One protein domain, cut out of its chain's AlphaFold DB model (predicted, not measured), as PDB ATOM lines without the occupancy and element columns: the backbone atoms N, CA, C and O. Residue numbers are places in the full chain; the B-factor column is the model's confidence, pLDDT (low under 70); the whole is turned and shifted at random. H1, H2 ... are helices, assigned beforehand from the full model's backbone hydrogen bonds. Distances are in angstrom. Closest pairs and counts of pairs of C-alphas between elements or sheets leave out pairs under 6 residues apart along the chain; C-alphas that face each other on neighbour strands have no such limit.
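What this domain is: This is residues 37 to 148 of the 149 residues of the protein "Inner membrane protein" of Salmonella enterica I (UniProt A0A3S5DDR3). Four helices make a loose up-and-down bundle, each running against the one before: H2 and H3 in the middle, H1 and H4 on opposite sides, with short H5 and H6 beyond the end of H4. Residues 37 to 42 of H1 stick out. The printed part has 112 residues, six named helices, H1 to H6, and no named strand: class all helix, loose, radius of gyration of the C-alphas 16.5 A, spans 47 by 42 by 26 A.

How they stand to each other: Start at H1, residues 37 to 57; its residues 52 to 57 touch H2, residues 60 to 77, in a hairpin, closest C-alphas Ile 56 and Gly 63, 4.0 A. H2 and H3, residues 81 to 97, touch as a hairpin at a shallow tilt of 27 degrees, closest C-alphas Ser 62 and Gly 91, 3.7 A. H3 touches residues 103 to 110 of H4, residues 101 to 120, closest C-alphas Val 94 and Thr 103, 6.3 A. H5, residues 123 to 130, is close but not clearly touching H4, and H6, residues 137 to 147, only just touches it, with 3 pairs of C-alphas within 8 A. Every O i to N i+4 pair is within hydrogen-bond range in H2 to H6, and 15 of 17 in H1.

Where its parts are: Find C-alpha 37, where H1 begins, at (-26.244, 5.292, -33.302); H1 runs 28.9 A and H4 28.0 A from first to last C-alpha, and H6 ends with C-alpha 147 at (-53.800, 12.816, -25.488).

The domain as a whole: The printed part has no cut and no long link; residues 119 to 148 are under pLDDT 70.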
ATOM      1  N   PRO A  37     -26.178   4.510 -32.071       84.75
ATOM      2  CA  PRO A  37     -26.244   5.292 -33.302       84.75
ATOM      3  C   PRO A  37     -26.355   4.413 -34.547       84.75
ATOM      4  O   PRO A  37     -27.159   4.720 -35.424       84.75
ATOM      5  N   ALA A  38     -25.623   3.295 -34.610       83.00
ATOM      6  CA  ALA A  38     -25.728   2.353 -35.721       83.00
ATOM      7  C   ALA A  38     -27.143   1.764 -35.835       83.00
ATOM      8  O   ALA A  38     -27.693   1.713 -36.933       83.00
ATOM      9  N   ALA A  39     -27.769   1.392 -34.715       84.25
ATOM     10  CA  ALA A  39     -29.149   0.914 -34.692       84.25
ATOM     11  C   ALA A  39     -30.139   1.999 -35.147       84.25
ATOM     12  O   ALA A  39     -31.038   1.711 -35.933       84.25
ATOM     13  N   ASN A  40     -29.952   3.253 -34.723       84.94
ATOM     14  CA  ASN A  40     -30.789   4.367 -35.174       84.94
ATOM     15  C   ASN A  40     -30.648   4.638 -36.676       84.94
ATOM     16  O   ASN A  40     -31.654   4.850 -37.349       84.94
ATOM     17  N   LEU A  41     -29.429   4.598 -37.221       85.19
ATOM     18  CA  LEU A  41     -29.207   4.716 -38.666       85.19
ATOM     19  C   LEU A  41     -29.849   3.546 -39.418       85.19
ATOM     20  O   LEU A  41     -30.472   3.745 -40.461       85.19
ATOM     21  N   LEU A  42     -29.755   2.334 -38.874       86.50
ATOM     22  CA  LEU A  42     -30.375   1.158 -39.472       86.50
ATOM     23  C   LEU A  42     -31.902   1.316 -39.528       86.50
ATOM     24  O   LEU A  42     -32.494   1.177 -40.594       86.50
ATOM     25  N   VAL A  43     -32.538   1.658 -38.408       85.56
ATOM     26  CA  VAL A  43     -34.004   1.742 -38.310       85.56
ATOM     27  C   VAL A  43     -34.576   2.944 -39.060       85.56
ATOM     28  O   VAL A  43     -35.618   2.813 -39.695       85.56
ATOM     29  N   ASN A  44     -33.913   4.102 -39.015       86.12
ATOM     30  CA  ASN A  44     -34.472   5.341 -39.566       86.12
ATOM     31  C   ASN A  44     -34.011   5.649 -40.993       86.12
ATOM     32  O   ASN A  44     -34.626   6.488 -41.645       86.12
ATOM     33  N   ILE A  45     -32.947   5.009 -41.486       86.56
ATOM     34  CA  ILE A  45     -32.423   5.254 -42.839       86.56
ATOM     35  C   ILE A  45     -32.424   3.966 -43.652       86.56
ATOM     36  O   ILE A  45     -33.109   3.878 -44.669       86.56
ATOM     37  N   VAL A  46     -31.686   2.950 -43.202       90.12
ATOM     38  CA  VAL A  46     -31.456   1.740 -44.008       90.12
ATOM     39  C   VAL A  46     -32.758   0.971 -44.236       90.12
ATOM     40  O   VAL A  46     -33.054   0.576 -45.363       90.12
ATOM     41  N   MET A  47     -33.570   0.801 -43.193       91.31
ATOM     42  CA  MET A  47     -34.827   0.063 -43.272       91.31
ATOM     43  C   MET A  47     -35.842   0.737 -44.219       91.31
ATOM     44  O   MET A  47     -36.302   0.052 -45.133       91.31
ATOM     45  N   PRO A  48     -36.146   2.048 -44.112       89.94
ATOM     46  CA  PRO A  48     -36.944   2.748 -45.116       89.94
ATOM     47  C   PRO A  48     -36.475   2.542 -46.553       89.94
ATOM     48  O   PRO A  48     -37.290   2.262 -47.428       89.94
ATOM     49  N   VAL A  49     -35.168   2.644 -46.806       91.12
ATOM     50  CA  VAL A  49     -34.621   2.496 -48.159       91.12
ATOM     51  C   VAL A  49     -34.849   1.080 -48.685       91.12
ATOM     52  O   VAL A  49     -35.304   0.925 -49.815       91.12
ATOM     53  N   ILE A  50     -34.610   0.049 -47.871       92.25
ATOM     54  CA  ILE A  50     -34.834  -1.348 -48.276       92.25
ATOM     55  C   ILE A  50     -36.314  -1.601 -48.569       92.25
ATOM     56  O   ILE A  50     -36.634  -2.186 -49.601       92.25
ATOM     57  N   PHE A  51     -37.223  -1.146 -47.704       90.00
ATOM     58  CA  PHE A  51     -38.660  -1.313 -47.933       90.00
ATOM     59  C   PHE A  51     -39.142  -0.544 -49.164       90.00
ATOM     60  O   PHE A  51     -40.001  -1.031 -49.896       90.00
ATOM     61  N   TRP A  52     -38.576   0.630 -49.430       91.62
ATOM     62  CA  TRP A  52     -38.897   1.400 -50.622       91.62
ATOM     63  C   TRP A  52     -38.403   0.718 -51.903       91.62
ATOM     64  O   TRP A  52     -39.166   0.588 -52.859       91.62
ATOM     65  N   LEU A  53     -37.175   0.195 -51.900       90.69
ATOM     66  CA  LEU A  53     -36.644  -0.595 -53.012       90.69
ATOM     67  C   LEU A  53     -37.459  -1.875 -53.235       90.69
ATOM     68  O   LEU A  53     -37.834  -2.163 -54.369       90.69
ATOM     69  N   ALA A  54     -37.811  -2.588 -52.164       91.00
ATOM     70  CA  ALA A  54     -38.677  -3.762 -52.235       91.00
ATOM     71  C   ALA A  54     -40.058  -3.419 -52.814       91.00
ATOM     72  O   ALA A  54     -40.626  -4.208 -53.564       91.00
ATOM     73  N   ALA A  55     -40.597  -2.234 -52.514       90.69
ATOM     74  CA  ALA A  55     -41.863  -1.788 -53.078       90.69
ATOM     75  C   ALA A  55     -41.791  -1.535 -54.587       90.69
ATOM     76  O   ALA A  55     -42.755  -1.838 -55.292       90.69
ATOM     77  N   ILE A  56     -40.680  -0.966 -55.063       91.44
ATOM     78  CA  ILE A  56     -40.431  -0.705 -56.486       91.44
ATOM     79  C   ILE A  56     -40.263  -2.025 -57.244       91.44
ATOM     80  O   ILE A  56     -40.855  -2.188 -58.311       91.44
ATOM     81  N   ASP A  57     -39.521  -2.974 -56.672       89.31
ATOM     82  CA  ASP A  57     -39.326  -4.311 -57.247       89.31
ATOM     83  C   ASP A  57     -40.630  -5.133 -57.258       89.31
ATOM     84  O   ASP A  57     -40.933  -5.866 -58.196       89.31
ATOM     85  N   ALA A  58     -41.484  -4.934 -56.251       85.81
ATOM     86  CA  ALA A  58     -42.784  -5.584 -56.129       85.81
ATOM     87  C   ALA A  58     -43.798  -5.222 -57.234       85.81
ATOM     88  O   ALA A  58     -44.758  -5.979 -57.405       85.81
ATOM     89  N   GLY A  59     -43.623  -4.105 -57.951       87.25
ATOM     90  CA  GLY A  59     -44.502  -3.684 -59.049       87.25
ATOM     91  C   GLY A  59     -44.679  -2.167 -59.158       87.25
ATOM     92  O   GLY A  59     -44.415  -1.411 -58.220       87.25
ATOM     93  N   LYS A  60     -45.181  -1.685 -60.306       84.81
ATOM     94  CA  LYS A  60     -45.338  -0.233 -60.558       84.81
ATOM     95  C   LYS A  60     -46.371   0.409 -59.629       84.81
ATOM     96  O   LYS A  60     -46.195   1.553 -59.208       84.81
ATOM     97  N   LYS A  61     -47.463  -0.302 -59.327       82.75
ATOM     98  CA  LYS A  61     -48.533   0.203 -58.449       82.75
ATOM     99  C   LYS A  61     -48.120   0.124 -56.981       82.75
ATOM    100  O   LYS A  61     -48.375   1.076 -56.245       82.75
ATOM    101  N   SER A  62     -47.422  -0.946 -56.594       86.62
ATOM    102  CA  SER A  62     -46.753  -1.085 -55.292       86.62
ATOM    103  C   SER A  62     -45.762   0.048 -55.017       86.62
ATOM    104  O   SER A  62     -45.917   0.765 -54.028       86.62
ATOM    105  N   GLY A  63     -44.813   0.294 -55.925       87.69
ATOM    106  CA  GLY A  63     -43.807   1.344 -55.759       87.69
ATOM    107  C   GLY A  63     -44.412   2.745 -55.646       87.69
ATOM    108  O   GLY A  63     -43.997   3.532 -54.792       87.69
ATOM    109  N   PHE A  64     -45.439   3.054 -56.445       89.81
ATOM    110  CA  PHE A  64     -46.114   4.353 -56.384       89.81
ATOM    111  C   PHE A  64     -46.801   4.585 -55.029       89.81
ATOM    112  O   PHE A  64     -46.517   5.579 -54.359       89.81
ATOM    113  N   TRP A  65     -47.658   3.655 -54.587       89.38
ATOM    114  CA  TRP A  65     -48.382   3.804 -53.320       89.38
ATOM    115  C   TRP A  65     -47.455   3.752 -52.102       89.38
ATOM    116  O   TRP A  65     -47.646   4.528 -51.167       89.38
ATOM    117  N   ALA A  66     -46.413   2.919 -52.131       90.31
ATOM    118  CA  ALA A  66     -45.389   2.900 -51.091       90.31
ATOM    119  C   ALA A  66     -44.641   4.231 -50.988       90.31
ATOM    120  O   ALA A  66     -44.440   4.720 -49.884       90.31
ATOM    121  N   THR A  67     -44.285   4.865 -52.108       90.75
ATOM    122  CA  THR A  67     -43.597   6.168 -52.079       90.75
ATOM    123  C   THR A  67     -44.485   7.253 -51.468       90.75
ATOM    124  O   THR A  67     -44.032   8.016 -50.616       90.75
ATOM    125  N   VAL A  68     -45.762   7.297 -51.860       90.31
ATOM    126  CA  VAL A  68     -46.720   8.295 -51.360       90.31
ATOM    127  C   VAL A  68     -46.968   8.117 -49.859       90.31
ATOM    128  O   VAL A  68     -46.797   9.063 -49.090       90.31
ATOM    129  N   PHE A  69     -47.319   6.905 -49.419       88.62
ATOM    130  CA  PHE A  69     -47.596   6.644 -48.003       88.62
ATOM    131  C   PHE A  69     -46.331   6.631 -47.139       88.62
ATOM    132  O   PHE A  69     -46.380   7.048 -45.984       88.62
ATOM    133  N   GLY A  70     -45.190   6.211 -47.684       89.00
ATOM    134  CA  GLY A  70     -43.889   6.278 -47.023       89.00
ATOM    135  C   GLY A  70     -43.439   7.718 -46.780       89.00
ATOM    136  O   GLY A  70     -43.038   8.050 -45.666       89.00
ATOM    137  N   GLY A  71     -43.587   8.593 -47.779       87.19
ATOM    138  CA  GLY A  71     -43.322  10.026 -47.636       87.19
ATOM    139  C   GLY A  71     -44.249  10.686 -46.613       87.19
ATOM    140  O   GLY A  71     -43.781  11.390 -45.718       87.19
ATOM    141  N   ALA A  72     -45.552  10.389 -46.670       85.50
ATOM    142  CA  ALA A  72     -46.514  10.880 -45.682       85.50
ATOM    143  C   ALA A  72     -46.193  10.387 -44.258       85.50
ATOM    144  O   ALA A  72     -46.247  11.163 -43.304       85.50
ATOM    145  N   ALA A  73     -45.794   9.120 -44.097       84.81
ATOM    146  CA  ALA A  73     -45.386   8.573 -42.803       84.81
ATOM    147  C   ALA A  73     -44.092   9.188 -42.274       84.81
ATOM    148  O   ALA A  73     -44.000   9.437 -41.074       84.81
ATOM    149  N   GLN A  74     -43.122   9.499 -43.135       83.88
ATOM    150  CA  GLN A  74     -41.921  10.220 -42.710       83.88
ATOM    151  C   GLN A  74     -42.282  11.591 -42.124       83.88
ATOM    152  O   GLN A  74     -41.751  11.965 -41.081       83.88
ATOM    153  N   LEU A  75     -43.216  12.311 -42.753       80.12
ATOM    154  CA  LEU A  75     -43.653  13.634 -42.299       80.12
ATOM    155  C   LEU A  75     -44.476  13.575 -41.006       80.12
ATOM    156  O   LEU A  75     -44.265  14.381 -40.103       80.12
ATOM    157  N   ILE A  76     -45.400  12.619 -40.899       76.31
ATOM    158  CA  ILE A  76     -46.320  12.527 -39.755       76.31
ATOM    159  C   ILE A  76     -45.669  11.823 -38.558       76.31
ATOM    160  O   ILE A  76     -45.871  12.213 -37.409       76.31
ATOM    161  N   MET A  77     -44.908  10.758 -38.808       72.94
ATOM    162  CA  MET A  77     -44.408   9.841 -37.778       72.94
ATOM    163  C   MET A  77     -42.898   9.945 -37.535       72.94
ATOM    164  O   MET A  77     -42.411   9.335 -36.584       72.94
ATOM    165  N   GLY A  78     -42.154  10.670 -38.378       78.88
ATOM    166  CA  GLY A  78     -40.686  10.729 -38.334       78.88
ATOM    167  C   GLY A  78     -39.989   9.451 -38.819       78.88
ATOM    168  O   GLY A  78     -38.764   9.377 -38.777       78.88
ATOM    169  N   ASN A  79     -40.756   8.449 -39.263       84.88
ATOM    170  CA  ASN A  79     -40.256   7.183 -39.788       84.88
ATOM    171  C   ASN A  79     -41.179   6.665 -40.906       84.88
ATOM    172  O   ASN A  79     -42.374   6.452 -40.696       84.88
ATOM    173  N   ALA A  80     -40.604   6.430 -42.083       86.06
ATOM    174  CA  ALA A  80     -41.298   5.963 -43.274       86.06
ATOM    175  C   ALA A  80     -41.670   4.471 -43.253       86.06
ATOM    176  O   ALA A  80     -42.554   4.074 -44.011       86.06
ATOM    177  N   VAL A  81     -41.044   3.635 -42.410       86.75
ATOM    178  CA  VAL A  81     -41.247   2.168 -42.388       86.75
ATOM    179  C   VAL A  81     -42.727   1.757 -42.336       86.75
ATOM    180  O   VAL A  81     -43.158   1.029 -43.231       86.75
ATOM    181  N   PRO A  82     -43.545   2.215 -41.367       85.25
ATOM    182  CA  PRO A  82     -44.952   1.818 -41.312       85.25
ATOM    183  C   PRO A  82     -45.748   2.268 -42.547       85.25
ATOM    184  O   PRO A  82     -46.602   1.525 -43.027       85.25
ATOM    185  N   GLY A  83     -45.455   3.448 -43.104       87.81
ATOM    186  CA  GLY A  83     -46.137   3.945 -44.302       87.81
ATOM    187  C   GLY A  83     -45.761   3.195 -45.574       87.81
ATOM    188  O   GLY A  83     -46.632   2.911 -46.393       87.81
ATOM    189  N   LEU A  84     -44.489   2.820 -45.712       90.56
ATOM    190  CA  LEU A  84     -44.005   2.004 -46.824       90.56
ATOM    191  C   LEU A  84     -44.686   0.633 -46.825       90.56
ATOM    192  O   LEU A  84     -45.196   0.215 -47.860       90.56
ATOM    193  N   VAL A  85     -44.770  -0.031 -45.666       89.75
ATOM    194  CA  VAL A  85     -45.428  -1.344 -45.543       89.75
ATOM    195  C   VAL A  85     -46.910  -1.258 -45.917       89.75
ATOM    196  O   VAL A  85     -47.384  -2.059 -46.720       89.75
ATOM    197  N   LEU A  86     -47.637  -0.260 -45.405       89.12
ATOM    198  CA  LEU A  86     -49.047  -0.056 -45.759       89.12
ATOM    199  C   LEU A  86     -49.232   0.245 -47.254       89.12
ATOM    200  O   LEU A  86     -50.162  -0.269 -47.880       89.12
ATOM    201  N   GLY A  87     -48.332   1.032 -47.845       89.00
ATOM    202  CA  GLY A  87     -48.368   1.339 -49.271       89.00
ATOM    203  C   GLY A  87     -48.053   0.137 -50.167       89.00
ATOM    204  O   GLY A  87     -48.698  -0.010 -51.204       89.00
ATOM    205  N   ILE A  88     -47.151  -0.762 -49.751       90.75
ATOM    206  CA  ILE A  88     -46.902  -2.042 -50.441       90.75
ATOM    207  C   ILE A  88     -48.159  -2.912 -50.408       90.75
ATOM    208  O   ILE A  88     -48.571  -3.418 -51.450       90.75
ATOM    209  N   LEU A  89     -48.797  -3.058 -49.240       88.75
ATOM    210  CA  LEU A  89     -50.008  -3.876 -49.087       88.75
ATOM    211  C   LEU A  89     -51.146  -3.387 -49.988       88.75
ATOM    212  O   LEU A  89     -51.767  -4.186 -50.688       88.75
ATOM    213  N   ILE A  90     -51.384  -2.073 -50.023       87.56
ATOM    214  CA  ILE A  90     -52.361  -1.474 -50.936       87.56
ATOM    215  C   ILE A  90     -51.948  -1.706 -52.384       87.56
ATOM    216  O   ILE A  90     -52.772  -2.123 -53.192       87.56
ATOM    217  N   GLY A  91     -50.709  -1.381 -52.742       86.12
ATOM    218  CA  GLY A  91     -50.309  -1.380 -54.140       86.12
ATOM    219  C   GLY A  91     -50.292  -2.785 -54.739       86.12
ATOM    220  O   GLY A  91     -50.808  -2.954 -55.838       86.12
ATOM    221  N   LYS A  92     -49.839  -3.792 -53.982       85.06
ATOM    222  CA  LYS A  92     -50.007  -5.217 -54.317       85.06
ATOM    223  C   LYS A  92     -51.480  -5.620 -54.353       85.06
ATOM    224  O   LYS A  92     -51.912  -6.235 -55.322       85.06
ATOM    225  N   GLY A  93     -52.273  -5.219 -53.356       84.44
ATOM    226  CA  GLY A  93     -53.706  -5.519 -53.308       84.44
ATOM    227  C   GLY A  93     -54.474  -4.978 -54.520       84.44
ATOM    228  O   GLY A  93     -55.335  -5.666 -55.062       84.44
ATOM    229  N   VAL A  94     -54.133  -3.774 -54.984       85.50
ATOM    230  CA  VAL A  94     -54.715  -3.144 -56.180       85.50
ATOM    231  C   VAL A  94     -54.205  -3.794 -57.469       85.50
ATOM    232  O   VAL A  94     -54.946  -3.845 -58.446       85.50
ATOM    233  N   GLU A  95     -52.965  -4.280 -57.496       84.00
ATOM    234  CA  GLU A  95     -52.361  -4.920 -58.673       84.00
ATOM    235  C   GLU A  95     -52.879  -6.351 -58.890       84.00
ATOM    236  O   GLU A  95     -53.193  -6.712 -60.020       84.00
ATOM    237  N   GLU A  96     -53.059  -7.133 -57.820       83.50
ATOM    238  CA  GLU A  96     -53.548  -8.521 -57.894       83.50
ATOM    239  C   GLU A  96     -55.079  -8.628 -57.916       83.50
ATOM    240  O   GLU A  96     -55.636  -9.410 -58.685       83.50
ATOM    241  N   SER A  97     -55.783  -7.860 -57.077       76.75
ATOM    242  CA  SER A  97     -57.248  -7.947 -56.954       76.75
ATOM    243  C   SER A  97     -57.981  -6.912 -57.813       76.75
ATOM    244  O   SER A  97     -59.187  -7.021 -58.022       76.75
ATOM    245  N   GLY A  98     -57.281  -5.892 -58.317       79.19
ATOM    246  CA  GLY A  98     -57.920  -4.733 -58.931       79.19
ATOM    247  C   GLY A  98     -58.625  -3.828 -57.911       79.19
ATOM    248  O   GLY A  98     -58.483  -3.943 -56.688       79.19
ATOM    249  N   TRP A  99     -59.417  -2.883 -58.423       77.50
ATOM    250  CA  TRP A  99     -60.239  -1.984 -57.606       77.50
ATOM    251  C   TRP A  99     -61.549  -2.656 -57.189       77.50
ATOM    252  O   TRP A  99     -62.625  -2.339 -57.691       77.50
ATOM    253  N   ASN A 100     -61.445  -3.578 -56.238       83.44
ATOM    254  CA  ASN A 100     -62.586  -4.211 -55.596       83.44
ATOM    255  C   ASN A 100     -63.022  -3.441 -54.342       83.44
ATOM    256  O   ASN A 100     -62.291  -2.611 -53.798       83.44
ATOM    257  N   HIS A 101     -64.225  -3.737 -53.839       80.75
ATOM    258  CA  HIS A 101     -64.751  -3.118 -52.615       80.75
ATOM    259  C   HIS A 101     -63.758  -3.226 -51.441       80.75
ATOM    260  O   HIS A 101     -63.582  -2.276 -50.687       80.75
ATOM    261  N   VAL A 102     -63.040  -4.351 -51.335       81.06
ATOM    262  CA  VAL A 102     -62.046  -4.599 -50.279       81.06
ATOM    263  C   VAL A 102     -60.850  -3.644 -50.366       81.06
ATOM    264  O   VAL A 102     -60.510  -3.016 -49.366       81.06
ATOM    265  N   THR A 103     -60.231  -3.476 -51.539       80.12
ATOM    266  CA  THR A 103     -59.078  -2.568 -51.706       80.12
ATOM    267  C   THR A 103     -59.484  -1.109 -51.510       80.12
ATOM    268  O   THR A 103     -58.743  -0.335 -50.905       80.12
ATOM    269  N   LYS A 104     -60.708  -0.749 -51.914       81.50
ATOM    270  CA  LYS A 104     -61.284   0.582 -51.689       81.50
ATOM    271  C   LYS A 104     -61.514   0.874 -50.203       81.50
ATOM    272  O   LYS A 104     -61.115   1.933 -49.727       81.50
ATOM    273  N   VAL A 105     -62.103  -0.067 -49.463       85.62
ATOM    274  CA  VAL A 105     -62.302   0.055 -48.007       85.62
ATOM    275  C   VAL A 105     -60.960   0.128 -47.279       85.62
ATOM    276  O   VAL A 105     -60.797   0.965 -46.397       85.62
ATOM    277  N   MET A 106     -59.976  -0.682 -47.678       82.69
ATOM    278  CA  MET A 106     -58.636  -0.674 -47.084       82.69
ATOM    279  C   MET A 106     -57.916   0.661 -47.308       82.69
ATOM    280  O   MET A 106     -57.316   1.200 -46.382       82.69
ATOM    281  N   MET A 107     -58.035   1.235 -48.509       83.81
ATOM    282  CA  MET A 107     -57.495   2.560 -48.809       83.81
ATOM    283  C   MET A 107     -58.150   3.649 -47.961       83.81
ATOM    284  O   MET A 107     -57.442   4.466 -47.376       83.81
ATOM    285  N   VAL A 108     -59.482   3.645 -47.853       87.00
ATOM    286  CA  VAL A 108     -60.207   4.602 -47.004       87.00
ATOM    287  C   VAL A 108     -59.777   4.451 -45.547       87.00
ATOM    288  O   VAL A 108     -59.471   5.451 -44.910       87.00
ATOM    289  N   ALA A 109     -59.677   3.222 -45.037       85.50
ATOM    290  CA  ALA A 109     -59.244   2.961 -43.668       85.50
ATOM    291  C   ALA A 109     -57.819   3.468 -43.403       85.50
ATOM    292  O   ALA A 109     -57.588   4.101 -42.379       85.50
ATOM    293  N   ILE A 110     -56.880   3.245 -44.327       84.69
ATOM    294  CA  ILE A 110     -55.491   3.706 -44.189       84.69
ATOM    295  C   ILE A 110     -55.419   5.232 -44.233       84.69
ATOM    296  O   ILE A 110     -54.771   5.824 -43.376       84.69
ATOM    297  N   VAL A 111     -56.124   5.886 -45.159       85.94
ATOM    298  CA  VAL A 111     -56.192   7.355 -45.203       85.94
ATOM    299  C   VAL A 111     -56.782   7.911 -43.904       85.94
ATOM    300  O   VAL A 111     -56.208   8.826 -43.322       85.94
ATOM    301  N   LEU A 112     -57.873   7.327 -43.404       85.94
ATOM    302  CA  LEU A 112     -58.511   7.738 -42.151       85.94
ATOM    303  C   LEU A 112     -57.562   7.535 -40.957       85.94
ATOM    304  O   LEU A 112     -57.445   8.412 -40.106       85.94
ATOM    305  N   LEU A 113     -56.811   6.431 -40.936       84.50
ATOM    306  CA  LEU A 113     -55.788   6.153 -39.927       84.50
ATOM    307  C   LEU A 113     -54.641   7.169 -39.997       84.50
ATOM    308  O   LEU A 113     -54.205   7.650 -38.958       84.50
ATOM    309  N   PHE A 114     -54.186   7.557 -41.189       81.81
ATOM    310  CA  PHE A 114     -53.166   8.599 -41.356       81.81
ATOM    311  C   PHE A 114     -53.654   9.974 -40.897       81.81
ATOM    312  O   PHE A 114     -52.913  10.672 -40.208       81.81
ATOM    313  N   VAL A 115     -54.898  10.341 -41.220       79.38
ATOM    314  CA  VAL A 115     -55.518  11.600 -40.776       79.38
ATOM    315  C   VAL A 115     -55.660  11.618 -39.256       79.38
ATOM    316  O   VAL A 115     -55.194  12.553 -38.610       79.38
ATOM    317  N   LEU A 116     -56.217  10.557 -38.666       76.62
ATOM    318  CA  LEU A 116     -56.322  10.435 -37.212       76.62
ATOM    319  C   LEU A 116     -54.938  10.420 -36.563       76.62
ATOM    320  O   LEU A 116     -54.710  11.145 -35.604       76.62
ATOM    321  N   SER A 117     -53.981   9.654 -37.087       72.56
ATOM    322  CA  SER A 117     -52.627   9.613 -36.535       72.56
ATOM    323  C   SER A 117     -51.918  10.962 -36.638       72.56
ATOM    324  O   SER A 117     -51.122  11.257 -35.751       72.56
ATOM    325  N   GLY A 118     -52.163  11.750 -37.688       70.19
ATOM    326  CA  GLY A 118     -51.679  13.126 -37.803       70.19
ATOM    327  C   GLY A 118     -52.295  14.023 -36.733       70.19
ATOM    328  O   GLY A 118     -51.561  14.685 -35.995       70.19
ATOM    329  N   PHE A 119     -53.617  13.942 -36.574       66.12
ATOM    330  CA  PHE A 119     -54.365  14.675 -35.557       66.12
ATOM    331  C   PHE A 119     -53.913  14.328 -34.131       66.12
ATOM    332  O   PHE A 119     -53.723  15.231 -33.330       66.12
ATOM    333  N   PHE A 120     -53.663  13.050 -33.812       59.84
ATOM    334  CA  PHE A 120     -53.203  12.590 -32.489       59.84
ATOM    335  C   PHE A 120     -51.714  12.854 -32.211       59.84
ATOM    336  O   PHE A 120     -51.329  12.988 -31.053       59.84
ATOM    337  N   ARG A 121     -50.853  12.925 -33.240       62.06
ATOM    338  CA  ARG A 121     -49.416  13.246 -33.072       62.06
ATOM    339  C   ARG A 121     -49.114  14.746 -33.027       62.06
ATOM    340  O   ARG A 121     -47.947  15.116 -32.896       62.06
ATOM    341  N   GLY A 122     -50.128  15.598 -33.158       59.12
ATOM    342  CA  GLY A 122     -49.947  17.049 -33.195       59.12
ATOM    343  C   GLY A 122     -49.302  17.524 -34.498       59.12
ATOM    344  O   GLY A 122     -48.633  18.555 -34.508       59.12
ATOM    345  N   PHE A 123     -49.484  16.780 -35.597       56.44
ATOM    346  CA  PHE A 123     -49.054  17.211 -36.931       56.44
ATOM    347  C   PHE A 123     -49.724  18.539 -37.314       56.44
ATOM    348  O   PHE A 123     -49.054  19.425 -37.832       56.44
ATOM    349  N   ASP A 124     -50.992  18.725 -36.934       51.25
ATOM    350  CA  ASP A 124     -51.721  19.982 -37.130       51.25
ATOM    351  C   ASP A 124     -51.127  21.134 -36.302       51.25
ATOM    352  O   ASP A 124     -50.984  22.244 -36.807       51.25
ATOM    353  N   MET A 125     -50.684  20.865 -35.066       52.50
ATOM    354  CA  MET A 125     -50.025  21.861 -34.205       52.50
ATOM    355  C   MET A 125     -48.670  22.281 -34.795       52.50
ATOM    356  O   MET A 125     -48.409  23.470 -34.932       52.50
ATOM    357  N   LYS A 126     -47.843  21.317 -35.233       52.47
ATOM    358  CA  LYS A 126     -46.535  21.579 -35.863       52.47
ATOM    359  C   LYS A 126     -46.649  22.247 -37.229       52.47
ATOM    360  O   LYS A 126     -45.771  23.024 -37.599       52.47
ATOM    361  N   MET A 127     -47.701  21.952 -37.990       53.09
ATOM    362  CA  MET A 127     -47.950  22.590 -39.280       53.09
ATOM    363  C   MET A 127     -48.408  24.043 -39.082       53.09
ATOM    364  O   MET A 127     -47.864  24.925 -39.736       53.09
ATOM    365  N   ILE A 128     -49.306  24.317 -38.125       52.19
ATOM    366  CA  ILE A 128     -49.728  25.685 -37.757       52.19
ATOM    367  C   ILE A 128     -48.556  26.498 -37.170       52.19
ATOM    368  O   ILE A 128     -48.363  27.653 -37.547       52.19
ATOM    369  N   GLU A 129     -47.717  25.882 -36.334       53.44
ATOM    370  CA  GLU A 129     -46.499  26.494 -35.782       53.44
ATOM    371  C   GLU A 129     -45.444  26.775 -36.875       53.44
ATOM    372  O   GLU A 129     -44.832  27.842 -36.887       53.44
ATOM    373  N   SER A 130     -45.316  25.897 -37.882       52.53
ATOM    374  CA  SER A 130     -44.471  26.130 -39.072       52.53
ATOM    375  C   SER A 130     -44.983  27.269 -39.969       52.53
ATOM    376  O   SER A 130     -44.203  27.842 -40.730       52.53
ATOM    377  N   PHE A 131     -46.269  27.628 -39.874       55.75
ATOM    378  CA  PHE A 131     -46.866  28.793 -40.541       55.75
ATOM    379  C   PHE A 131     -46.787  30.086 -39.710       55.75
ATOM    380  O   PHE A 131     -47.329  31.110 -40.131       55.75
ATOM    381  N   ASN A 132     -46.070  30.078 -38.578       50.38
ATOM    382  CA  ASN A 132     -45.798  31.259 -37.749       50.38
ATOM    383  C   ASN A 132     -47.076  31.961 -37.225       50.38
ATOM    384  O   ASN A 132     -47.051  33.153 -36.914       50.38
ATOM    385  N   MET A 133     -48.202  31.242 -37.138       48.44
ATOM    386  CA  MET A 133     -49.450  31.740 -36.554       48.44
ATOM    387  C   MET A 133     -49.711  31.062 -35.212       48.44
ATOM    388  O   MET A 133     -49.582  29.848 -35.074       48.44
ATOM    389  N   THR A 134     -50.084  31.869 -34.217       47.06
ATOM    390  CA  THR A 134     -50.406  31.427 -32.856       47.06
ATOM    391  C   THR A 134     -51.456  30.324 -32.886       47.06
ATOM    392  O   THR A 134     -52.571  30.536 -33.369       47.06
ATOM    393  N   VAL A 135     -51.094  29.157 -32.358       51.41
ATOM    394  CA  VAL A 135     -51.986  28.007 -32.235       51.41
ATOM    395  C   VAL A 135     -53.176  28.401 -31.343       51.41
ATOM    396  O   VAL A 135     -52.968  28.833 -30.210       51.41
ATOM    397  N   PRO A 136     -54.426  28.324 -31.829       52.81
ATOM    398  CA  PRO A 136     -55.584  28.739 -31.046       52.81
ATOM    399  C   PRO A 136     -55.875  27.752 -29.900       52.81
ATOM    400  O   PRO A 136     -56.017  26.552 -30.129       52.81
ATOM    401  N   ASN A 137     -56.060  28.281 -28.681       53.72
ATOM    402  CA  ASN A 137     -56.277  27.551 -27.414       53.72
ATOM    403  C   ASN A 137     -57.350  26.438 -27.451       53.72
ATOM    404  O   ASN A 137     -57.299  25.495 -26.666       53.72
ATOM    405  N   TRP A 138     -58.336  26.520 -28.350       59.34
ATOM    406  CA  TRP A 138     -59.355  25.473 -28.519       59.34
ATOM    407  C   TRP A 138     -58.789  24.161 -29.084       59.34
ATOM    408  O   TRP A 138     -59.276  23.086 -28.741       59.34
ATOM    409  N   LEU A 139     -57.750  24.235 -29.921       56.69
ATOM    410  CA  LEU A 139     -57.092  23.070 -30.516       56.69
ATOM    411  C   LEU A 139     -56.173  22.388 -29.489       56.69
ATOM    412  O   LEU A 139     -56.124  21.164 -29.424       56.69
ATOM    413  N   GLU A 140     -55.550  23.179 -28.614       56.25
ATOM    414  CA  GLU A 140     -54.734  22.704 -27.494       56.25
ATOM    415  C   GLU A 140     -55.578  21.985 -26.426       56.25
ATOM    416  O   GLU A 140     -55.200  20.910 -25.965       56.25
ATOM    417  N   LEU A 141     -56.772  22.501 -26.099       58.69
ATOM    418  CA  LEU A 141     -57.707  21.876 -25.149       58.69
ATOM    419  C   LEU A 141     -58.253  20.523 -25.632       58.69
ATOM    420  O   LEU A 141     -58.346  19.580 -24.846       58.69
ATOM    421  N   ILE A 142     -58.577  20.400 -26.924       60.38
ATOM    422  CA  ILE A 142     -59.020  19.126 -27.511       60.38
ATOM    423  C   ILE A 142     -57.860  18.124 -27.541       60.38
ATOM    424  O   ILE A 142     -58.054  16.945 -27.245       60.38
ATOM    425  N   HIS A 143     -56.646  18.592 -27.833       53.06
ATOM    426  CA  HIS A 143     -55.461  17.743 -27.855       53.06
ATOM    427  C   HIS A 143     -55.070  17.261 -26.449       53.06
ATOM    428  O   HIS A 143     -54.749  16.087 -26.284       53.06
ATOM    429  N   ASN A 144     -55.176  18.104 -25.418       55.97
ATOM    430  CA  ASN A 144     -54.899  17.710 -24.031       55.97
ATOM    431  C   ASN A 144     -55.951  16.731 -23.487       55.97
ATOM    432  O   ASN A 144     -55.606  15.717 -22.884       55.97
ATOM    433  N   SER A 145     -57.235  16.967 -23.778       53.31
ATOM    434  CA  SER A 145     -58.315  16.076 -23.335       53.31
ATOM    435  C   SER A 145     -58.272  14.690 -23.991       53.31
ATOM    436  O   SER A 145     -58.830  13.747 -23.431       53.31
ATOM    437  N   LEU A 146     -57.658  14.560 -25.172       54.38
ATOM    438  CA  LEU A 146     -57.629  13.318 -25.951       54.38
ATOM    439  C   LEU A 146     -56.260  12.605 -25.906       54.38
ATOM    440  O   LEU A 146     -56.206  11.387 -26.058       54.38
ATOM    441  N   SER A 147     -55.168  13.341 -25.664       46.94
ATOM    442  CA  SER A 147     -53.800  12.816 -25.488       46.94
ATOM    443  C   SER A 147     -53.519  12.348 -24.051       46.94
ATOM    444  O   SER A 147     -52.534  11.653 -23.813       46.94
ATOM    445  N   GLY A 148     -54.411  12.653 -23.100       43.38
ATOM    446  CA  GLY A 148     -54.390  12.060 -21.760       43.38
ATOM    447  C   GLY A 148     -53.097  12.334 -20.990       43.38
ATOM    448  O   GLY A 148     -52.540  11.414 -20.389       43.38
TER     449      GLY A 148